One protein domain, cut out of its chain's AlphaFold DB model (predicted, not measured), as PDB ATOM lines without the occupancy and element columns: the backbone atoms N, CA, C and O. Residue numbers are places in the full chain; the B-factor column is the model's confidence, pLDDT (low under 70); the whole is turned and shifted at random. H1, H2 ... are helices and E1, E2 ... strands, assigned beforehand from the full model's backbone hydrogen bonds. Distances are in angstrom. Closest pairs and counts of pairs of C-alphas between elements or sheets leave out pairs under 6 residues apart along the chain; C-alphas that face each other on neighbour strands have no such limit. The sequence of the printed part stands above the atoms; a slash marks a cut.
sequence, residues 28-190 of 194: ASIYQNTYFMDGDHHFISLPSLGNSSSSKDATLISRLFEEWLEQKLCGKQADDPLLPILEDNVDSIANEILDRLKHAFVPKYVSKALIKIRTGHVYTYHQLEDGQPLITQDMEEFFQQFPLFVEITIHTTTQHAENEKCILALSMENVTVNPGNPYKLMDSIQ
ATOM      1  N   ALA A  28     253.482 220.962 224.198       71.62
ATOM      2  CA  ALA A  28     252.921 222.267 223.853       71.62
ATOM      3  C   ALA A  28     251.528 222.518 224.450       71.62
ATOM      4  O   ALA A  28     250.635 221.673 224.404       71.62
ATOM      5  N   SER A  29     251.312 223.736 224.951       80.19
ATOM      6  CA  SER A  29     249.957 224.259 225.129       80.19
ATOM      7  C   SER A  29     249.381 224.679 223.787       80.19
ATOM      8  O   SER A  29     250.097 225.297 222.996       80.19
ATOM      9  N   ILE A  30     248.089 224.436 223.588       84.56
ATOM     10  CA  ILE A  30     247.383 224.755 222.347       84.56
ATOM     11  C   ILE A  30     246.364 225.860 222.621       84.56
ATOM     12  O   ILE A  30     245.635 225.827 223.612       84.56
ATOM     13  N   TYR A  31     246.322 226.845 221.737       86.44
ATOM     14  CA  TYR A  31     245.236 227.805 221.603       86.44
ATOM     15  C   TYR A  31     244.698 227.693 220.178       86.44
ATOM     16  O   TYR A  31     245.488 227.708 219.242       86.44
ATOM     17  N   GLN A  32     243.382 227.592 220.003       87.62
ATOM     18  CA  GLN A  32     242.759 227.555 218.680       87.62
ATOM     19  C   GLN A  32     241.495 228.404 218.674       87.62
ATOM     20  O   GLN A  32     240.679 228.329 219.601       87.62
ATOM     21  N   ASN A  33     241.331 229.195 217.621       88.06
ATOM     22  CA  ASN A  33     240.161 230.033 217.418       88.06
ATOM     23  C   ASN A  33     239.856 230.169 215.925       88.06
ATOM     24  O   ASN A  33     240.775 230.230 215.108       88.06
ATOM     25  N   THR A  34     238.572 230.262 215.596       88.25
ATOM     26  CA  THR A  34     238.101 230.481 214.228       88.25
ATOM     27  C   THR A  34     237.248 231.737 214.182       88.25
ATOM     28  O   THR A  34     236.286 231.869 214.936       88.25
ATOM     29  N   TYR A  35     237.589 232.659 213.291       88.31
ATOM     30  CA  TYR A  35     236.881 233.913 213.074       88.31
ATOM     31  C   TYR A  35     236.058 233.833 211.791       88.31
ATOM     32  O   TYR A  35     236.594 233.479 210.743       88.31
ATOM     33  N   PHE A  36     234.786 234.219 211.861       87.56
ATOM     34  CA  PHE A  36     233.909 234.430 210.707       87.56
ATOM     35  C   PHE A  36     233.652 235.927 210.570       87.56
ATOM     36  O   PHE A  36     233.155 236.545 211.510       87.56
ATOM     37  N   MET A  37     234.031 236.510 209.435       82.25
ATOM     38  CA  MET A  37     234.074 237.964 209.222       82.25
ATOM     39  C   MET A  37     232.969 238.402 208.274       82.25
ATOM     40  O   MET A  37     232.829 237.789 207.219       82.25
ATOM     41  N   ASP A  38     232.208 239.447 208.615       74.38
ATOM     42  CA  ASP A  38     231.073 239.927 207.800       74.38
ATOM     43  C   ASP A  38     231.490 240.866 206.656       74.38
ATOM     44  O   ASP A  38     230.705 241.129 205.751       74.38
ATOM     45  N   GLY A  39     232.748 241.318 206.666       63.25
ATOM     46  CA  GLY A  39     233.305 242.262 205.697       63.25
ATOM     47  C   GLY A  39     233.306 243.723 206.165       63.25
ATOM     48  O   GLY A  39     234.024 244.517 205.563       63.25
ATOM     49  N   ASP A  40     232.614 244.042 207.266       62.91
ATOM     50  CA  ASP A  40     232.395 245.390 207.815       62.91
ATOM     51  C   ASP A  40     232.970 245.543 209.240       62.91
ATOM     52  O   ASP A  40     232.481 246.327 210.056       62.91
ATOM     53  N   HIS A  41     234.099 244.875 209.506       63.19
ATOM     54  CA  HIS A  41     234.866 244.880 210.768       63.19
ATOM     55  C   HIS A  41     234.261 244.071 211.919       63.19
ATOM     56  O   HIS A  41     234.862 244.036 212.996       63.19
ATOM     57  N   HIS A  42     233.122 243.398 211.736       69.75
ATOM     58  CA  HIS A  42     232.625 242.490 212.763       69.75
ATOM     59  C   HIS A  42     233.068 241.065 212.467       69.75
ATOM     60  O   HIS A  42     232.958 240.558 211.348       69.75
ATOM     61  N   PHE A  43     233.526 240.398 213.520       78.06
ATOM     62  CA  PHE A  43     233.736 238.966 213.496       78.06
ATOM     63  C   PHE A  43     233.018 238.264 214.623       78.06
ATOM     64  O   PHE A  43     232.887 238.770 215.738       78.06
ATOM     65  N   ILE A  44     232.609 237.042 214.319       82.06
ATOM     66  CA  ILE A  44     232.219 236.060 215.315       82.06
ATOM     67  C   ILE A  44     233.419 235.149 215.526       82.06
ATOM     68  O   ILE A  44     233.899 234.526 214.581       82.06
ATOM     69  N   SER A  45     233.904 235.083 216.762       83.19
ATOM     70  CA  SER A  45     234.922 234.119 217.163       83.19
ATOM     71  C   SER A  45     234.267 232.864 217.735       83.19
ATOM     72  O   SER A  45     233.405 232.928 218.615       83.19
ATOM     73  N   LEU A  46     234.686 231.711 217.227       80.19
ATOM     74  CA  LEU A  46     234.355 230.397 217.755       80.19
ATOM     75  C   LEU A  46     235.617 229.799 218.384       80.19
ATOM     76  O   LEU A  46     236.416 229.171 217.682       80.19
ATOM     77  N   PRO A  47     235.824 229.976 219.700       74.75
ATOM     78  CA  PRO A  47     236.920 229.303 220.376       74.75
ATOM     79  C   PRO A  47     236.705 227.789 220.304       74.75
ATOM     80  O   PRO A  47     235.607 227.296 220.581       74.75
ATOM     81  N   SER A  48     237.756 227.041 219.967       67.31
ATOM     82  CA  SER A  48     237.674 225.580 219.931       67.31
ATOM     83  C   SER A  48     237.461 225.034 221.351       67.31
ATOM     84  O   SER A  48     238.275 225.244 222.257       67.31
ATOM     85  N   LEU A  49     236.334 224.349 221.575       51.81
ATOM     86  CA  LEU A  49     236.007 223.670 222.831       51.81
ATOM     87  C   LEU A  49     236.812 222.364 222.915       51.81
ATOM     88  O   LEU A  49     236.331 221.316 222.495       51.81
ATOM     89  N   GLY A  50     238.034 222.407 223.451       47.38
ATOM     90  CA  GLY A  50     238.829 221.176 223.550       47.38
ATOM     91  C   GLY A  50     240.068 221.208 224.436       47.38
ATOM     92  O   GLY A  50     240.183 220.363 225.314       47.38
ATOM     93  N   ASN A  51     240.978 222.172 224.276       50.91
ATOM     94  CA  ASN A  51     242.310 222.089 224.896       50.91
ATOM     95  C   ASN A  51     242.649 223.372 225.668       50.91
ATOM     96  O   ASN A  51     243.264 224.298 225.157       50.91
ATOM     97  N   SER A  52     242.213 223.448 226.924       50.78
ATOM     98  CA  SER A  52     242.212 224.666 227.748       50.78
ATOM     99  C   SER A  52     243.486 224.902 228.580       50.78
ATOM    100  O   SER A  52     243.425 225.473 229.666       50.78
ATOM    101  N   SER A  53     244.663 224.519 228.077       61.31
ATOM    102  CA  SER A  53     245.952 224.808 228.732       61.31
ATOM    103  C   SER A  53     246.716 225.979 228.101       61.31
ATOM    104  O   SER A  53     247.939 226.013 228.187       61.31
ATOM    105  N   SER A  54     246.035 226.943 227.469       69.00
ATOM    106  CA  SER A  54     246.691 228.042 226.749       69.00
ATOM    107  C   SER A  54     247.615 228.873 227.651       69.00
ATOM    108  O   SER A  54     247.244 229.343 228.733       69.00
ATOM    109  N   SER A  55     248.861 229.060 227.210       80.19
ATOM    110  CA  SER A  55     249.824 229.895 227.921       80.19
ATOM    111  C   SER A  55     249.437 231.382 227.838       80.19
ATOM    112  O   SER A  55     248.737 231.831 226.922       80.19
ATOM    113  N   LYS A  56     249.917 232.190 228.796       86.69
ATOM    114  CA  LYS A  56     249.753 233.657 228.738       86.69
ATOM    115  C   LYS A  56     250.352 234.233 227.455       86.69
ATOM    116  O   LYS A  56     249.776 235.144 226.874       86.69
ATOM    117  N   ASP A  57     251.468 233.666 227.017       89.06
ATOM    118  CA  ASP A  57     252.176 234.072 225.809       89.06
ATOM    119  C   ASP A  57     251.368 233.714 224.548       89.06
ATOM    120  O   ASP A  57     251.206 234.573 223.687       89.06
ATOM    121  N   ALA A  58     250.734 232.535 224.482       89.81
ATOM    122  CA  ALA A  58     249.799 232.194 223.401       89.81
ATOM    123  C   ALA A  58     248.610 233.169 223.329       89.81
ATOM    124  O   ALA A  58     248.207 233.593 222.249       89.81
ATOM    125  N   THR A  59     248.089 233.594 224.486       88.75
ATOM    126  CA  THR A  59     247.013 234.599 224.551       88.75
ATOM    127  C   THR A  59     247.479 235.968 224.043       88.75
ATOM    128  O   THR A  59     246.715 236.677 223.392       88.75
ATOM    129  N   LEU A  60     248.726 236.362 224.325       91.38
ATOM    130  CA  LEU A  60     249.301 237.605 223.804       91.38
ATOM    131  C   LEU A  60     249.498 237.544 222.286       91.38
ATOM    132  O   LEU A  60     249.119 238.491 221.604       91.38
ATOM    133  N   ILE A  61     250.023 236.432 221.764       93.44
ATOM    134  CA  ILE A  61     250.166 236.208 220.318       93.44
ATOM    135  C   ILE A  61     248.798 236.310 219.634       93.44
ATOM    136  O   ILE A  61     248.664 237.042 218.657       93.44
ATOM    137  N   SER A  62     247.770 235.655 220.184       92.12
ATOM    138  CA  SER A  62     246.405 235.734 219.652       92.12
ATOM    139  C   SER A  62     245.883 237.169 219.587       92.12
ATOM    140  O   SER A  62     245.295 237.549 218.585       92.12
ATOM    141  N   ARG A  63     246.111 237.985 220.624       92.19
ATOM    142  CA  ARG A  63     245.671 239.391 220.627       92.19
ATOM    143  C   ARG A  63     246.397 240.227 219.581       92.19
ATOM    144  O   ARG A  63     245.764 241.005 218.883       92.19
ATOM    145  N   LEU A  64     247.711 240.053 219.449       94.88
ATOM    146  CA  LEU A  64     248.491 240.751 218.424       94.88
ATOM    147  C   LEU A  64     248.026 240.382 217.012       94.88
ATOM    148  O   LEU A  64     248.022 241.238 216.127       94.88
ATOM    149  N   PHE A  65     247.629 239.122 216.818       93.94
ATOM    150  CA  PHE A  65     247.031 238.657 215.575       93.94
ATOM    151  C   PHE A  65     245.642 239.260 215.335       93.94
ATOM    152  O   PHE A  65     245.396 239.748 214.239       93.94
ATOM    153  N   GLU A  66     244.758 239.286 216.336       90.94
ATOM    154  CA  GLU A  66     243.434 239.921 216.228       90.94
ATOM    155  C   GLU A  66     243.552 241.405 215.863       90.94
ATOM    156  O   GLU A  66     242.922 241.854 214.911       90.94
ATOM    157  N   GLU A  67     244.432 242.153 216.536       91.12
ATOM    158  CA  GLU A  67     244.684 243.561 216.209       91.12
ATOM    159  C   GLU A  67     245.230 243.746 214.784       91.12
ATOM    160  O   GLU A  67     244.953 244.756 214.135       91.12
ATOM    161  N   TRP A  68     246.054 242.811 214.299       92.00
ATOM    162  CA  TRP A  68     246.521 242.827 212.914       92.00
ATOM    163  C   TRP A  68     245.382 242.547 211.942       92.00
ATOM    164  O   TRP A  68     245.229 243.272 210.965       92.00
ATOM    165  N   LEU A  69     244.574 241.532 212.226       89.69
ATOM    166  CA  LEU A  69     243.470 241.106 211.383       89.69
ATOM    167  C   LEU A  69     242.419 242.212 211.258       89.69
ATOM    168  O   LEU A  69     241.987 242.528 210.151       89.69
ATOM    169  N   GLU A  70     242.077 242.860 212.374       86.88
ATOM    170  CA  GLU A  70     241.223 244.045 212.389       86.88
ATOM    171  C   GLU A  70     241.799 245.149 211.503       86.88
ATOM    172  O   GLU A  70     241.081 245.685 210.670       86.88
ATOM    173  N   GLN A  71     243.092 245.467 211.615       87.69
ATOM    174  CA  GLN A  71     243.732 246.497 210.787       87.69
ATOM    175  C   GLN A  71     243.806 246.121 209.306       87.69
ATOM    176  O   GLN A  71     243.610 246.982 208.456       87.69
ATOM    177  N   LYS A  72     244.069 244.850 208.988       86.94
ATOM    178  CA  LYS A  72     244.153 244.346 207.612       86.94
ATOM    179  C   LYS A  72     242.810 244.450 206.893       86.94
ATOM    180  O   LYS A  72     242.765 244.652 205.682       86.94
ATOM    181  N   LEU A  73     241.722 244.304 207.645       81.19
ATOM    182  CA  LEU A  73     240.356 244.420 207.143       81.19
ATOM    183  C   LEU A  73     239.811 245.856 207.275       81.19
ATOM    184  O   LEU A  73     238.925 246.242 206.510       81.19
ATOM    185  N   CYS A  74     240.379 246.663 208.178       69.75
ATOM    186  CA  CYS A  74     240.028 248.062 208.392       69.75
ATOM    187  C   CYS A  74     240.595 248.959 207.294       69.75
ATOM    188  O   CYS A  74     241.792 249.217 207.214       69.75
ATOM    189  N   GLY A  75     239.712 249.450 206.428       60.34
ATOM    190  CA  GLY A  75     240.091 250.229 205.246       60.34
ATOM    191  C   GLY A  75     239.354 249.819 203.978       60.34
ATOM    192  O   GLY A  75     239.454 250.520 202.968       60.34
ATOM    193  N   LYS A  76     238.565 248.740 204.033       62.94
ATOM    194  CA  LYS A  76     237.580 248.444 202.997       62.94
ATOM    195  C   LYS A  76     236.591 249.597 202.859       62.94
ATOM    196  O   LYS A  76     236.014 250.067 203.839       62.94
ATOM    197  N   GLN A  77     236.374 250.036 201.624       56.53
ATOM    198  CA  GLN A  77     235.127 250.720 201.303       56.53
ATOM    199  C   GLN A  77     234.015 249.670 201.338       56.53
ATOM    200  O   GLN A  77     234.230 248.556 200.868       56.53
ATOM    201  N   ALA A  78     232.843 250.030 201.862       58.06
ATOM    202  CA  ALA A  78     231.688 249.133 201.997       58.06
ATOM    203  C   ALA A  78     231.266 248.444 200.674       58.06
ATOM    204  O   ALA A  78     230.567 247.438 200.697       58.06
ATOM    205  N   ASP A  79     231.720 248.963 199.529       60.59
ATOM    206  CA  ASP A  79     231.412 248.451 198.192       60.59
ATOM    207  C   ASP A  79     232.545 247.612 197.553       60.59
ATOM    208  O   ASP A  79     232.401 247.191 196.404       60.59
ATOM    209  N   ASP A  80     233.676 247.371 198.238       66.25
ATOM    210  CA  ASP A  80     234.790 246.584 197.680       66.25
ATOM    211  C   ASP A  80     234.690 245.083 198.046       66.25
ATOM    212  O   ASP A  80     234.914 244.698 199.208       66.25
ATOM    213  N   PRO A  81     234.389 244.201 197.067       66.94
ATOM    214  CA  PRO A  81     234.291 242.767 197.310       66.94
ATOM    215  C   PRO A  81     235.647 242.119 197.630       66.94
ATOM    216  O   PRO A  81     235.664 241.021 198.187       66.94
ATOM    217  N   LEU A  82     236.778 242.767 197.320       75.06
ATOM    218  CA  LEU A  82     238.113 242.192 197.501       75.06
ATOM    219  C   LEU A  82     238.449 242.074 198.982       75.06
ATOM    220  O   LEU A  82     238.455 243.064 199.706       75.06
ATOM    221  N   LEU A  83     238.715 240.862 199.467       82.38
ATOM    222  CA  LEU A  83     239.153 240.602 200.840       82.38
ATOM    223  C   LEU A  83     240.686 240.531 200.859       82.38
ATOM    224  O   LEU A  83     241.217 239.527 200.395       82.38
ATOM    225  N   PRO A  84     241.415 241.523 201.415       83.50
ATOM    226  CA  PRO A  84     242.877 241.573 201.307       83.50
ATOM    227  C   PRO A  84     243.574 240.293 201.776       83.50
ATOM    228  O   PRO A  84     244.518 239.836 201.155       83.50
ATOM    229  N   ILE A  85     243.063 239.653 202.831       86.31
ATOM    230  CA  ILE A  85     243.625 238.398 203.351       86.31
ATOM    231  C   ILE A  85     243.437 237.181 202.422       86.31
ATOM    232  O   ILE A  85     244.116 236.170 202.596       86.31
ATOM    233  N   LEU A  86     242.509 237.252 201.463       87.44
ATOM    234  CA  LEU A  86     242.299 236.217 200.446       87.44
ATOM    235  C   LEU A  86     243.020 236.529 199.132       87.44
ATOM    236  O   LEU A  86     243.389 235.596 198.426       87.44
ATOM    237  N   GLU A  87     243.198 237.812 198.819       87.12
ATOM    238  CA  GLU A  87     243.716 238.284 197.528       87.12
ATOM    239  C   GLU A  87     245.221 238.586 197.553       87.12
ATOM    240  O   GLU A  87     245.907 238.404 196.546       87.12
ATOM    241  N   ASP A  88     245.751 239.052 198.687       89.81
ATOM    242  CA  ASP A  88     247.182 239.307 198.829       89.81
ATOM    243  C   ASP A  88     247.963 237.986 198.797       89.81
ATOM    244  O   ASP A  88     247.486 236.926 199.215       89.81
ATOM    245  N   ASN A  89     249.215 238.053 198.341       93.12
ATOM    246  CA  ASN A  89     250.065 236.870 198.327       93.12
ATOM    247  C   ASN A  89     250.310 236.355 199.757       93.12
ATOM    248  O   ASN A  89     250.613 237.123 200.678       93.12
ATOM    249  N   VAL A  90     250.220 235.033 199.923       94.44
ATOM    250  CA  VAL A  90     250.352 234.359 201.225       94.44
ATOM    251  C   VAL A  90     251.700 234.613 201.900       94.44
ATOM    252  O   VAL A  90     251.757 234.719 203.122       94.44
ATOM    253  N   ASP A  91     252.770 234.771 201.121       95.12
ATOM    254  CA  ASP A  91     254.105 235.109 201.611       95.12
ATOM    255  C   ASP A  91     254.157 236.534 202.172       95.12
ATOM    256  O   ASP A  91     254.703 236.752 203.253       95.12
ATOM    257  N   SER A  92     253.535 237.500 201.495       94.56
ATOM    258  CA  SER A  92     253.443 238.881 201.974       94.56
ATOM    259  C   SER A  92     252.677 238.963 203.294       94.56
ATOM    260  O   SER A  92     253.145 239.617 204.225       94.56
ATOM    261  N   ILE A  93     251.534 238.277 203.397       95.19
ATOM    262  CA  ILE A  93     250.730 238.226 204.629       95.19
ATOM    263  C   ILE A  93     251.533 237.587 205.769       95.19
ATOM    264  O   ILE A  93     251.614 238.142 206.864       95.19
ATOM    265  N   ALA A  94     252.151 236.433 205.513       96.06
ATOM    266  CA  ALA A  94     252.938 235.711 206.504       96.06
ATOM    267  C   ALA A  94     254.093 236.562 207.057       96.06
ATOM    268  O   ALA A  94     254.300 236.608 208.272       96.06
ATOM    269  N   ASN A  95     254.812 237.269 206.178       95.69
ATOM    270  CA  ASN A  95     255.892 238.171 206.574       95.69
ATOM    271  C   ASN A  95     255.376 239.359 207.399       95.69
ATOM    272  O   ASN A  95     255.990 239.704 208.404       95.69
ATOM    273  N   GLU A  96     254.241 239.954 207.022       95.31
ATOM    274  CA  GLU A  96     253.624 241.071 207.749       95.31
ATOM    275  C   GLU A  96     253.251 240.679 209.191       95.31
ATOM    276  O   GLU A  96     253.570 241.391 210.148       95.31
ATOM    277  N   ILE A  97     252.628 239.508 209.362       96.00
ATOM    278  CA  ILE A  97     252.247 238.980 210.678       96.00
ATOM    279  C   ILE A  97     253.489 238.667 211.512       96.00
ATOM    280  O   ILE A  97     253.570 239.069 212.677       96.00
ATOM    281  N   LEU A  98     254.463 237.957 210.931       95.06
ATOM    282  CA  LEU A  98     255.682 237.580 211.640       95.06
ATOM    283  C   LEU A  98     256.476 238.815 212.078       95.06
ATOM    284  O   LEU A  98     256.940 238.869 213.217       95.06
ATOM    285  N   ASP A  99     256.591 239.827 211.217       94.56
ATOM    286  CA  ASP A  99     257.273 241.077 211.542       94.56
ATOM    287  C   ASP A  99     256.577 241.820 212.688       94.56
ATOM    288  O   ASP A  99     257.229 242.245 213.646       94.56
ATOM    289  N   ARG A 100     255.240 241.895 212.675       94.12
ATOM    290  CA  ARG A 100     254.476 242.485 213.783       94.12
ATOM    291  C   ARG A 100     254.711 241.743 215.097       94.12
ATOM    292  O   ARG A 100     254.939 242.381 216.126       94.12
ATOM    293  N   LEU A 101     254.676 240.409 215.070       93.56
ATOM    294  CA  LEU A 101     254.950 239.590 216.250       93.56
ATOM    295  C   LEU A 101     256.367 239.847 216.767       93.56
ATOM    296  O   LEU A 101     256.526 240.116 217.951       93.56
ATOM    297  N   LYS A 102     257.383 239.878 215.903       91.75
ATOM    298  CA  LYS A 102     258.769 240.169 216.309       91.75
ATOM    299  C   LYS A 102     258.935 241.515 217.008       91.75
ATOM    300  O   LYS A 102     259.747 241.625 217.924       91.75
ATOM    301  N   HIS A 103     258.188 242.531 216.586       90.38
ATOM    302  CA  HIS A 103     258.282 243.869 217.164       90.38
ATOM    303  C   HIS A 103     257.493 244.031 218.470       90.38
ATOM    304  O   HIS A 103     257.910 244.799 219.338       90.38
ATOM    305  N   ALA A 104     256.357 243.343 218.619       91.00
ATOM    306  CA  ALA A 104     255.423 243.571 219.726       91.00
ATOM    307  C   ALA A 104     255.400 242.453 220.782       91.00
ATOM    308  O   ALA A 104     255.042 242.699 221.937       91.00
ATOM    309  N   PHE A 105     255.768 241.226 220.416       90.06
ATOM    310  CA  PHE A 105     255.753 240.082 221.317       90.06
ATOM    311  C   PHE A 105     257.077 239.967 222.074       90.06
ATOM    312  O   PHE A 105     258.139 239.760 221.493       90.06
ATOM    313  N   VAL A 106     257.001 240.056 223.403       88.62
ATOM    314  CA  VAL A 106     258.138 239.802 224.295       88.62
ATOM    315  C   VAL A 106     257.877 238.487 225.036       88.62
ATOM    316  O   VAL A 106     257.066 238.484 225.970       88.62
ATOM    317  N   PRO A 107     258.521 237.377 224.635       86.62
ATOM    318  CA  PRO A 107     258.310 236.067 225.246       86.62
ATOM    319  C   PRO A 107     258.776 236.073 226.705       86.62
ATOM    320  O   PRO A 107     259.819 236.648 227.024       86.62
ATOM    321  N   LYS A 108     258.008 235.437 227.600       84.44
ATOM    322  CA  LYS A 108     258.350 235.348 229.035       84.44
ATOM    323  C   LYS A 108     258.504 233.924 229.537       84.44
ATOM    324  O   LYS A 108     259.267 233.694 230.467       84.44
ATOM    325  N   TYR A 109     257.729 233.002 228.981       82.69
ATOM    326  CA  TYR A 109     257.659 231.621 229.457       82.69
ATOM    327  C   TYR A 109     257.762 230.606 228.323       82.69
ATOM    328  O   TYR A 109     257.719 229.407 228.586       82.69
ATOM    329  N   VAL A 110     257.856 231.078 227.079       86.38
ATOM    330  CA  VAL A 110     257.803 230.261 225.871       86.38
ATOM    331  C   VAL A 110     259.160 230.241 225.175       86.38
ATOM    332  O   VAL A 110     259.755 231.287 224.929       86.38
ATOM    333  N   SER A 111     259.623 229.033 224.854       87.31
ATOM    334  CA  SER A 111     260.853 228.774 224.092       87.31
ATOM    335  C   SER A 111     260.597 228.670 222.589       87.31
ATOM    336  O   SER A 111     261.442 229.065 221.788       87.31
ATOM    337  N   LYS A 112     259.428 228.153 222.196       88.88
ATOM    338  CA  LYS A 112     258.997 228.057 220.800       88.88
ATOM    339  C   LYS A 112     257.505 228.332 220.695       88.88
ATOM    340  O   LYS A 112     256.732 227.808 221.500       88.88
ATOM    341  N   ALA A 113     257.104 229.113 219.701       90.88
ATOM    342  CA  ALA A 113     255.711 229.294 219.323       90.88
ATOM    343  C   ALA A 113     255.533 228.954 217.841       90.88
ATOM    344  O   ALA A 113     256.145 229.589 216.986       90.88
ATOM    345  N   LEU A 114     254.684 227.970 217.553       92.81
ATOM    346  CA  LEU A 114     254.217 227.657 216.208       92.81
ATOM    347  C   LEU A 114     252.825 228.266 216.027       92.81
ATOM    348  O   LEU A 114     251.889 227.886 216.728       92.81
ATOM    349  N   ILE A 115     252.694 229.189 215.080       94.25
ATOM    350  CA  ILE A 115     251.440 229.820 214.684       94.25
ATOM    351  C   ILE A 115     251.022 229.251 213.328       94.25
ATOM    352  O   ILE A 115     251.672 229.494 212.315       94.25
ATOM    353  N   LYS A 116     249.924 228.504 213.289       93.88
ATOM    354  CA  LYS A 116     249.296 228.028 212.055       93.88
ATOM    355  C   LYS A 116     248.081 228.897 211.771       93.88
ATOM    356  O   LYS A 116     247.222 229.044 212.635       93.88
ATOM    357  N   ILE A 117     248.022 229.468 210.579       94.75
ATOM    358  CA  ILE A 117     246.928 230.309 210.112       94.75
ATOM    359  C   ILE A 117     246.386 229.681 208.843       94.75
ATOM    360  O   ILE A 117     247.144 229.381 207.919       94.75
ATOM    361  N   ARG A 118     245.072 229.502 208.807       93.38
ATOM    362  CA  ARG A 118     244.354 229.004 207.645       93.38
ATOM    363  C   ARG A 118     243.218 229.956 207.311       93.38
ATOM    364  O   ARG A 118     242.419 230.297 208.177       93.38
ATOM    365  N   THR A 119     243.137 230.388 206.063       93.25
ATOM    366  CA  THR A 119     242.115 231.326 205.595       93.25
ATOM    367  C   THR A 119     241.421 230.806 204.355       93.25
ATOM    368  O   THR A 119     241.953 229.978 203.611       93.25
ATOM    369  N   GLY A 120     240.209 231.292 204.128       91.56
ATOM    370  CA  GLY A 120     239.451 230.953 202.939       91.56
ATOM    371  C   GLY A 120     238.065 231.560 202.949       91.56
ATOM    372  O   GLY A 120     237.619 232.169 203.922       91.56
ATOM    373  N   HIS A 121     237.346 231.355 201.857       88.62
ATOM    374  CA  HIS A 121     235.926 231.651 201.856       88.62
ATOM    375  C   HIS A 121     235.173 230.667 202.751       88.62
ATOM    376  O   HIS A 121     235.500 229.485 202.787       88.62
ATOM    377  N   VAL A 122     234.113 231.103 203.433       86.81
ATOM    378  CA  VAL A 122     233.361 230.209 204.342       86.81
ATOM    379  C   VAL A 122     232.817 228.969 203.631       86.81
ATOM    380  O   VAL A 122     232.794 227.886 204.209       86.81
ATOM    381  N   TYR A 123     232.472 229.073 202.345       83.94
ATOM    382  CA  TYR A 123     232.022 227.914 201.574       83.94
ATOM    383  C   TYR A 123     233.104 226.841 201.370       83.94
ATOM    384  O   TYR A 123     232.756 225.746 200.958       83.94
ATOM    385  N   THR A 124     234.391 227.098 201.616       84.62
ATOM    386  CA  THR A 124     235.429 226.051 201.567       84.62
ATOM    387  C   THR A 124     235.689 225.428 202.937       84.62
ATOM    388  O   THR A 124     236.348 224.399 203.018       84.62
ATOM    389  N   TYR A 125     235.155 226.010 204.015       79.69
ATOM    390  CA  TYR A 125     235.410 225.565 205.385       79.69
ATOM    391  C   TYR A 125     234.921 224.132 205.649       79.69
ATOM    392  O   TYR A 125     235.619 223.345 206.279       79.69
ATOM    393  N   HIS A 126     233.764 223.743 205.097       72.06
ATOM    394  CA  HIS A 126     233.202 222.394 205.273       72.06
ATOM    395  C   HIS A 126     234.026 221.282 204.604       72.06
ATOM    396  O   HIS A 126     233.817 220.109 204.904       72.06
ATOM    397  N   GLN A 127     234.929 221.639 203.685       70.50
ATOM    398  CA  GLN A 127     235.784 220.695 202.960       70.50
ATOM    399  C   GLN A 127     237.036 220.320 203.760       70.50
ATOM    400  O   GLN A 127     237.765 219.417 203.360       70.50
ATOM    401  N   LEU A 128     237.288 221.004 204.879       70.25
ATOM    402  CA  LEU A 128     238.422 220.740 205.752       70.25
ATOM    403  C   LEU A 128     238.117 219.526 206.637       70.25
ATOM    404  O   LEU A 128     237.218 219.565 207.476       70.25
ATOM    405  N   GLU A 129     238.871 218.445 206.441       63.38
ATOM    406  CA  GLU A 129     238.715 217.182 207.179       63.38
ATOM    407  C   GLU A 129     239.027 217.323 208.683       63.38
ATOM    408  O   GLU A 129     238.525 216.550 209.497       63.38
ATOM    409  N   ASP A 130     239.828 218.326 209.055       67.62
ATOM    410  CA  ASP A 130     240.312 218.623 210.409       67.62
ATOM    411  C   ASP A 130     239.608 219.827 211.073       67.62
ATOM    412  O   ASP A 130     239.799 220.082 212.262       67.62
ATOM    413  N   GLY A 131     238.785 220.565 210.320       53.25
ATOM    414  CA  GLY A 131     238.376 221.930 210.658       53.25
ATOM    415  C   GLY A 131     236.976 222.104 211.242       53.25
ATOM    416  O   GLY A 131     236.537 223.240 211.363       53.25
ATOM    417  N   GLN A 132     236.233 221.050 211.592       56.34
ATOM    418  CA  GLN A 132     234.849 221.205 212.069       56.34
ATOM    419  C   GLN A 132     234.729 221.165 213.603       56.34
ATOM    420  O   GLN A 132     234.536 220.087 214.176       56.34
ATOM    421  N   PRO A 133     234.707 222.307 214.316       56.91
ATOM    422  CA  PRO A 133     234.146 222.335 215.654       56.91
ATOM    423  C   PRO A 133     232.619 222.292 215.538       56.91
ATOM    424  O   PRO A 133     231.989 223.335 215.459       56.91
ATOM    425  N   LEU A 134     232.020 221.094 215.519       55.53
ATOM    426  CA  LEU A 134     230.594 220.844 215.828       55.53
ATOM    427  C   LEU A 134     229.592 221.877 215.249       55.53
ATOM    428  O   LEU A 134     228.609 222.217 215.910       55.53
ATOM    429  N   ILE A 135     229.822 222.394 214.037       63.31
ATOM    430  CA  ILE A 135     228.880 223.309 213.389       63.31
ATOM    431  C   ILE A 135     227.706 222.437 212.952       63.31
ATOM    432  O   ILE A 135     227.830 221.609 212.052       63.31
ATOM    433  N   THR A 136     226.577 222.553 213.651       67.69
ATOM    434  CA  THR A 136     225.350 221.882 213.220       67.69
ATOM    435  C   THR A 136     224.910 222.459 211.877       67.69
ATOM    436  O   THR A 136     225.247 223.592 211.543       67.69
ATOM    437  N   GLN A 137     224.112 221.712 211.117       67.94
ATOM    438  CA  GLN A 137     223.578 222.182 209.835       67.94
ATOM    439  C   GLN A 137     222.894 223.566 209.948       67.94
ATOM    440  O   GLN A 137     223.078 224.420 209.086       67.94
ATOM    441  N   ASP A 138     222.189 223.827 211.054       69.69
ATOM    442  CA  ASP A 138     221.550 225.126 211.324       69.69
ATOM    443  C   ASP A 138     222.568 226.262 211.540       69.69
ATOM    444  O   ASP A 138     222.321 227.414 211.184       69.69
ATOM    445  N   MET A 139     223.724 225.957 212.136       74.81
ATOM    446  CA  MET A 139     224.815 226.918 212.296       74.81
ATOM    447  C   MET A 139     225.541 227.154 210.966       74.81
ATOM    448  O   MET A 139     226.008 228.260 210.718       74.81
ATOM    449  N   GLU A 140     225.600 226.155 210.087       74.44
ATOM    450  CA  GLU A 140     226.224 226.276 208.768       74.44
ATOM    451  C   GLU A 140     225.482 227.283 207.876       74.44
ATOM    452  O   GLU A 140     226.116 228.168 207.305       74.44
ATOM    453  N   GLU A 141     224.146 227.223 207.818       76.00
ATOM    454  CA  GLU A 141     223.335 228.208 207.080       76.00
ATOM    455  C   GLU A 141     223.540 229.638 207.602       76.00
ATOM    456  O   GLU A 141     223.540 230.603 206.833       76.00
ATOM    457  N   PHE A 142     223.746 229.784 208.913       81.06
ATOM    458  CA  PHE A 142     224.091 231.066 209.516       81.06
ATOM    459  C   PHE A 142     225.494 231.527 209.098       81.06
ATOM    460  O   PHE A 142     225.663 232.678 208.695       81.06
ATOM    461  N   PHE A 143     226.497 230.642 209.132       79.00
ATOM    462  CA  PHE A 143     227.871 231.015 208.795       79.00
ATOM    463  C   PHE A 143     228.093 231.284 207.305       79.00
ATOM    464  O   PHE A 143     228.945 232.099 206.961       79.00
ATOM    465  N   GLN A 144     227.297 230.693 206.411       79.19
ATOM    466  CA  GLN A 144     227.353 230.997 204.974       79.19
ATOM    467  C   GLN A 144     227.043 232.466 204.636       79.19
ATOM    468  O   GLN A 144     227.296 232.901 203.514       79.19
ATOM    469  N   GLN A 145     226.524 233.244 205.590       80.31
ATOM    470  CA  GLN A 145     226.331 234.688 205.439       80.31
ATOM    471  C   GLN A 145     227.652 235.469 205.500       80.31
ATOM    472  O   GLN A 145     227.709 236.604 205.031       80.31
ATOM    473  N   PHE A 146     228.712 234.873 206.052       85.56
ATOM    474  CA  PHE A 146     230.025 235.497 206.164       85.56
ATOM    475  C   PHE A 146     230.884 235.142 204.938       85.56
ATOM    476  O   PHE A 146     230.959 233.976 204.546       85.56
ATOM    477  N   PRO A 147     231.568 236.111 204.307       85.81
ATOM    478  CA  PRO A 147     232.383 235.843 203.121       85.81
ATOM    479  C   PRO A 147     233.739 235.171 203.406       85.81
ATOM    480  O   PRO A 147     234.349 234.636 202.476       85.81
ATOM    481  N   LEU A 148     234.218 235.194 204.655       88.44
ATOM    482  CA  LEU A 148     235.577 234.800 205.048       88.44
ATOM    483  C   LEU A 148     235.584 234.034 206.377       88.44
ATOM    484  O   LEU A 148     234.939 234.463 207.337       88.44
ATOM    485  N   PHE A 149     236.393 232.974 206.446       89.88
ATOM    486  CA  PHE A 149     236.868 232.416 207.710       89.88
ATOM    487  C   PHE A 149     238.384 232.598 207.862       89.88
ATOM    488  O   PHE A 149     239.137 232.600 206.883       89.88
ATOM    489  N   VAL A 150     238.829 232.710 209.111       91.69
ATOM    490  CA  VAL A 150     240.239 232.723 209.508       91.69
ATOM    491  C   VAL A 150     240.390 231.829 210.729       91.69
ATOM    492  O   VAL A 150     239.866 232.139 211.791       91.69
ATOM    493  N   GLU A 151     241.096 230.720 210.591       90.81
ATOM    494  CA  GLU A 151     241.456 229.834 211.693       90.81
ATOM    495  C   GLU A 151     242.895 230.118 212.122       90.81
ATOM    496  O   GLU A 151     243.801 230.198 211.292       90.81
ATOM    497  N   ILE A 152     243.106 230.255 213.429       92.12
ATOM    498  CA  ILE A 152     244.429 230.347 214.034       92.12
ATOM    499  C   ILE A 152     244.602 229.231 215.056       92.12
ATOM    500  O   ILE A 152     243.762 229.034 215.934       92.12
ATOM    501  N   THR A 153     245.726 228.530 214.966       90.88
ATOM    502  CA  THR A 153     246.189 227.581 215.977       90.88
ATOM    503  C   THR A 153     247.576 227.992 216.444       90.88
ATOM    504  O   THR A 153     248.473 228.218 215.638       90.88
ATOM    505  N   ILE A 154     247.766 228.099 217.752       91.56
ATOM    506  CA  ILE A 154     249.021 228.493 218.380       91.56
ATOM    507  C   ILE A 154     249.451 227.363 219.302       91.56
ATOM    508  O   ILE A 154     248.779 227.073 220.292       91.56
ATOM    509  N   HIS A 155     250.595 226.762 219.001       90.12
ATOM    510  CA  HIS A 155     251.257 225.815 219.882       90.12
ATOM    511  C   HIS A 155     252.438 226.509 220.548       90.12
ATOM    512  O   HIS A 155     253.257 227.121 219.867       90.12
ATOM    513  N   THR A 156     252.556 226.411 221.871       88.38
ATOM    514  CA  THR A 156     253.719 226.962 222.580       88.38
ATOM    515  C   THR A 156     254.341 225.952 223.521       88.38
ATOM    516  O   THR A 156     253.627 225.372 224.337       88.38
ATOM    517  N   THR A 157     255.663 225.804 223.475       87.62
ATOM    518  CA  THR A 157     256.428 225.021 224.456       87.62
ATOM    519  C   THR A 157     256.990 225.925 225.536       87.62
ATOM    520  O   THR A 157     257.433 227.044 225.268       87.62
ATOM    521  N   THR A 158     256.997 225.442 226.773       81.75
ATOM    522  CA  THR A 158     257.547 226.203 227.891       81.75
ATOM    523  C   THR A 158     259.071 226.269 227.837       81.75
ATOM    524  O   THR A 158     259.756 225.435 227.237       81.75
ATOM    525  N   GLN A 159     259.616 227.317 228.439       74.19
ATOM    526  CA  GLN A 159     261.045 227.529 228.568       74.19
ATOM    527  C   GLN A 159     261.562 226.847 229.843       74.19
ATOM    528  O   GLN A 159     260.989 227.015 230.919       74.19
ATOM    529  N   HIS A 160     262.649 226.077 229.728       63.31
ATOM    530  CA  HIS A 160     263.302 225.431 230.874       63.31
ATOM    531  C   HIS A 160     264.520 226.216 231.407       63.31
ATOM    532  O   HIS A 160     264.964 225.940 232.520       63.31
ATOM    533  N   ALA A 161     265.035 227.207 230.662       59.31
ATOM    534  CA  ALA A 161     266.201 228.017 231.031       59.31
ATOM    535  C   ALA A 161     265.993 229.520 230.736       59.31
ATOM    536  O   ALA A 161     265.553 229.886 229.652       59.31
ATOM    537  N   GLU A 162     266.350 230.398 231.681       57.69
ATOM    538  CA  GLU A 162     265.985 231.834 231.716       57.69
ATOM    539  C   GLU A 162     266.640 232.752 230.651       57.69
ATOM    540  O   GLU A 162     266.570 233.966 230.785       57.69
ATOM    541  N   ASN A 163     267.287 232.239 229.597       57.50
ATOM    542  CA  ASN A 163     268.053 233.094 228.667       57.50
ATOM    543  C   ASN A 163     268.137 232.593 227.218       57.50
ATOM    544  O   ASN A 163     269.037 232.972 226.466       57.50
ATOM    545  N   GLU A 164     267.211 231.734 226.804       68.50
ATOM    546  CA  GLU A 164     267.197 231.236 225.428       68.50
ATOM    547  C   GLU A 164     266.343 232.122 224.517       68.50
ATOM    548  O   GLU A 164     265.341 232.708 224.936       68.50
ATOM    549  N   LYS A 165     266.764 232.226 223.251       84.00
ATOM    550  CA  LYS A 165     265.972 232.866 222.198       84.00
ATOM    551  C   LYS A 165     264.642 232.128 222.061       84.00
ATOM    552  O   LYS A 165     264.628 230.899 222.083       84.00
ATOM    553  N   CYS A 166     263.555 232.866 221.872       88.50
ATOM    554  CA  CYS A 166     262.280 232.261 221.510       88.50
ATOM    555  C   CYS A 166     262.229 232.075 219.996       88.50
ATOM    556  O   CYS A 166     262.496 233.027 219.261       88.50
ATOM    557  N   ILE A 167     261.896 230.874 219.534       91.31
ATOM    558  CA  ILE A 167     261.691 230.592 218.111       91.31
ATOM    559  C   ILE A 167     260.223 230.851 217.770       91.31
ATOM    560  O   ILE A 167     259.330 230.275 218.391       91.31
ATOM    561  N   LEU A 168     259.974 231.704 216.781       92.69
ATOM    562  CA  LEU A 168     258.664 231.886 216.171       92.69
ATOM    563  C   LEU A 168     258.635 231.160 214.831       92.69
ATOM    564  O   LEU A 168     259.403 231.497 213.935       92.69
ATOM    565  N   ALA A 169     257.725 230.208 214.690       93.81
ATOM    566  CA  ALA A 169     257.403 229.573 213.422       93.81
ATOM    567  C   ALA A 169     255.984 229.965 213.012       93.81
ATOM    568  O   ALA A 169     255.069 229.933 213.832       93.81
ATOM    569  N   LEU A 170     255.795 230.336 211.751       95.88
ATOM    570  CA  LEU A 170     254.501 230.697 211.190       95.88
ATOM    571  C   LEU A 170     254.230 229.866 209.938       95.88
ATOM    572  O   LEU A 170     255.080 229.758 209.061       95.88
ATOM    573  N   SER A 171     253.036 229.294 209.858       95.56
ATOM    574  CA  SER A 171     252.533 228.532 208.718       95.56
ATOM    575  C   SER A 171     251.251 229.193 208.225       95.56
ATOM    576  O   SER A 171     250.289 229.264 208.984       95.56
ATOM    577  N   MET A 172     251.223 229.648 206.975       95.88
ATOM    578  CA  MET A 172     250.090 230.332 206.351       95.88
ATOM    579  C   MET A 172     249.528 229.507 205.193       95.88
ATOM    580  O   MET A 172     250.204 229.245 204.196       95.88
ATOM    581  N   GLU A 173     248.261 229.141 205.302       95.00
ATOM    582  CA  GLU A 173     247.499 228.481 204.252       95.00
ATOM    583  C   GLU A 173     246.325 229.364 203.840       95.00
ATOM    584  O   GLU A 173     245.501 229.743 204.668       95.00
ATOM    585  N   ASN A 174     246.215 229.652 202.550       94.62
ATOM    586  CA  ASN A 174     244.958 230.047 201.943       94.62
ATOM    587  C   ASN A 174     244.440 228.834 201.162       94.62
ATOM    588  O   ASN A 174     245.061 228.380 200.200       94.62
ATOM    589  N   VAL A 175     243.297 228.304 201.585       92.12
ATOM    590  CA  VAL A 175     242.769 227.014 201.110       92.12
ATOM    591  C   VAL A 175     242.399 227.000 199.625       92.12
ATOM    592  O   VAL A 175     242.230 225.930 199.051       92.12
ATOM    593  N   THR A 176     242.276 228.161 198.975       89.88
ATOM    594  CA  THR A 176     242.055 228.238 197.522       89.88
ATOM    595  C   THR A 176     243.346 228.470 196.739       89.88
ATOM    596  O   THR A 176     243.420 228.081 195.573       89.88
ATOM    597  N   VAL A 177     244.367 229.070 197.359       92.12
ATOM    598  CA  VAL A 177     245.620 229.468 196.696       92.12
ATOM    599  C   VAL A 177     246.707 228.403 196.845       92.12
ATOM    600  O   VAL A 177     247.367 228.060 195.865       92.12
ATOM    601  N   ASN A 178     246.899 227.862 198.047       94.00
ATOM    602  CA  ASN A 178     247.942 226.881 198.359       94.00
ATOM    603  C   ASN A 178     247.440 225.736 199.268       94.00
ATOM    604  O   ASN A 178     248.051 225.471 200.308       94.00
ATOM    605  N   PRO A 179     246.361 225.025 198.877       91.06
ATOM    606  CA  PRO A 179     245.779 223.955 199.686       91.06
ATOM    607  C   PRO A 179     246.782 222.830 199.950       91.06
ATOM    608  O   PRO A 179     247.397 222.299 199.021       91.06
ATOM    609  N   GLY A 180     246.938 222.456 201.218       87.81
ATOM    610  CA  GLY A 180     247.828 221.381 201.659       87.81
ATOM    611  C   GLY A 180     249.323 221.688 201.528       87.81
ATOM    612  O   GLY A 180     250.142 220.832 201.852       87.81
ATOM    613  N   ASN A 181     249.692 222.891 201.076       92.00
ATOM    614  CA  ASN A 181     251.079 223.331 200.953       92.00
ATOM    615  C   ASN A 181     251.255 224.732 201.570       92.00
ATOM    616  O   ASN A 181     251.439 225.717 200.841       92.00
ATOM    617  N   PRO A 182     251.137 224.850 202.907       93.19
ATOM    618  CA  PRO A 182     251.233 226.132 203.587       93.19
ATOM    619  C   PRO A 182     252.599 226.783 203.365       93.19
ATOM    620  O   PRO A 182     253.635 226.117 203.362       93.19
ATOM    621  N   TYR A 183     252.603 228.106 203.239       95.38
ATOM    622  CA  TYR A 183     253.828 228.888 203.255       95.38
ATOM    623  C   TYR A 183     254.371 228.957 204.683       95.38
ATOM    624  O   TYR A 183     253.630 229.285 205.611       95.38
ATOM    625  N   LYS A 184     255.653 228.647 204.864       95.31
ATOM    626  CA  LYS A 184     256.290 228.535 206.178       95.31
ATOM    627  C   LYS A 184     257.368 229.601 206.348       95.31
ATOM    628  O   LYS A 184     258.145 229.852 205.433       95.31
ATOM    629  N   LEU A 185     257.429 230.188 207.536       94.44
ATOM    630  CA  LEU A 185     258.478 231.104 207.968       94.44
ATOM    631  C   LEU A 185     258.944 230.733 209.368       94.44
ATOM    632  O   LEU A 185     258.144 230.306 210.201       94.44
ATOM    633  N   MET A 186     260.220 230.970 209.653       93.19
ATOM    634  CA  MET A 186     260.769 230.818 210.991       93.19
ATOM    635  C   MET A 186     261.753 231.945 211.295       93.19
ATOM    636  O   MET A 186     262.544 232.340 210.443       93.19
ATOM    637  N   ASP A 187     261.703 232.464 212.518       91.62
ATOM    638  CA  ASP A 187     262.650 233.454 213.022       91.62
ATOM    639  C   ASP A 187     262.820 233.318 214.545       91.62
ATOM    640  O   ASP A 187     262.133 232.537 215.204       91.62
ATOM    641  N   SER A 188     263.741 234.078 215.132       89.75
ATOM    642  CA  SER A 188     264.006 234.082 216.569       89.75
ATOM    643  C   SER A 188     263.904 235.480 217.173       89.75
ATOM    644  O   SER A 188     264.441 236.452 216.641       89.75
ATOM    645  N   ILE A 189     263.261 235.579 218.336       86.38
ATOM    646  CA  ILE A 189     263.229 236.789 219.159       86.38
ATOM    647  C   ILE A 189     264.251 236.631 220.280       86.38
ATOM    648  O   ILE A 189     264.246 235.644 221.022       86.38
ATOM    649  N   GLN A 190     265.131 237.622 220.421       76.19
ATOM    650  CA  GLN A 190     265.998 237.715 221.589       76.19
ATOM    651  C   GLN A 190     265.227 238.368 222.742       76.19
ATOM    652  O   GLN A 190     264.603 239.411 222.525       76.19
TER     653      GLN A 190
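This is residues 28 to 190 of the 194 residues of an uncharacterized protein of Lichtheimia ramosa (UniProt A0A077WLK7). A twisted sheet of six strands has two longer helices, H1 and H3, packed on one face and touching each other at a steep tilt; most of the opposite face is bare, with the short H4 on that side near one end, beside the strands and only just over none of them. H5 lies out beyond that end, and H2 grazes the sheet there. The printed part has 163 residues, with five named helices and six named strands in the order E1 E2 H1 H2 H3 E3 H4 H5 E4 E5 E6. The sheet runs E2 E1 E4 E3 E5 E6 and is mixed, and the class is mixed, helices and strands. The whole is compact, with a radius of gyration of the C-alphas of 15.9 A, and only just elongated, spanning 49 by 32 by 27 A.

E1, residues 28 to 37, begins at C-alpha 28 (252.921, 222.267, 223.853) and is 28.6 A long. E2 is residues 43 to 47. H1, residues 56 to 73, is 25.9 A long and begins at C-alpha 56 (249.753, 233.657, 228.738). H2 is residues 84 to 87, and H3, residues 90 to 104, is 21.3 A long. E3, residues 110 to 120, measures 29.4 A. H4 is residues 122 to 125 and H5 residues 137 to 143. E4, residues 148 to 158, measures 32.8 A, and E5, residues 166 to 174, 26.2 A. E6, residues 183 to 189, ends at C-alpha 189 (263.229, 236.789, 219.159).

E1 and E2 form a hairpin, with N 36 and O 44 2.9 A apart. E1 and E4 are antiparallel, with N 31 and O 154 at 2.9 A. E4 and E3 are antiparallel, with N 116 and O 153 at 2.8 A. E3 and E5 are parallel, with N 115 and O 169 at 2.8 A. E5 and E6 form a hairpin, with N 170 and O 185 at 2.8 A. H1 and H3 form two layers with the sheet, helices on one face of it. They touch, H1 with residues 61 to 68 alone, at a steep tilt of 53 degrees, opposite ways; the closest C-alphas are those of Leu 64 and Leu 101, 6.9 A. H3 has a height over the sheet of 8.1 A. H4 is on the opposite face. H5 is only just not on the sheet, with 4 pairs of C-alphas within 10 A. In H1 and H3 every O i to N i+4 pair is within hydrogen-bond range, in H5 2 of 3; H2 and H4 are too short for such a pair.

The C-alphas of Asp 79 and Ala 161 are the two farthest apart, 52.0 A. The printed part has no cut. The link from H4 to H5 is long, with 11 residues. The mean pLDDT of the printed part is 82.4; residues 39 to 42, 48 to 54, 74 to 81, 129 to 138 and 160 to 164 are under 70.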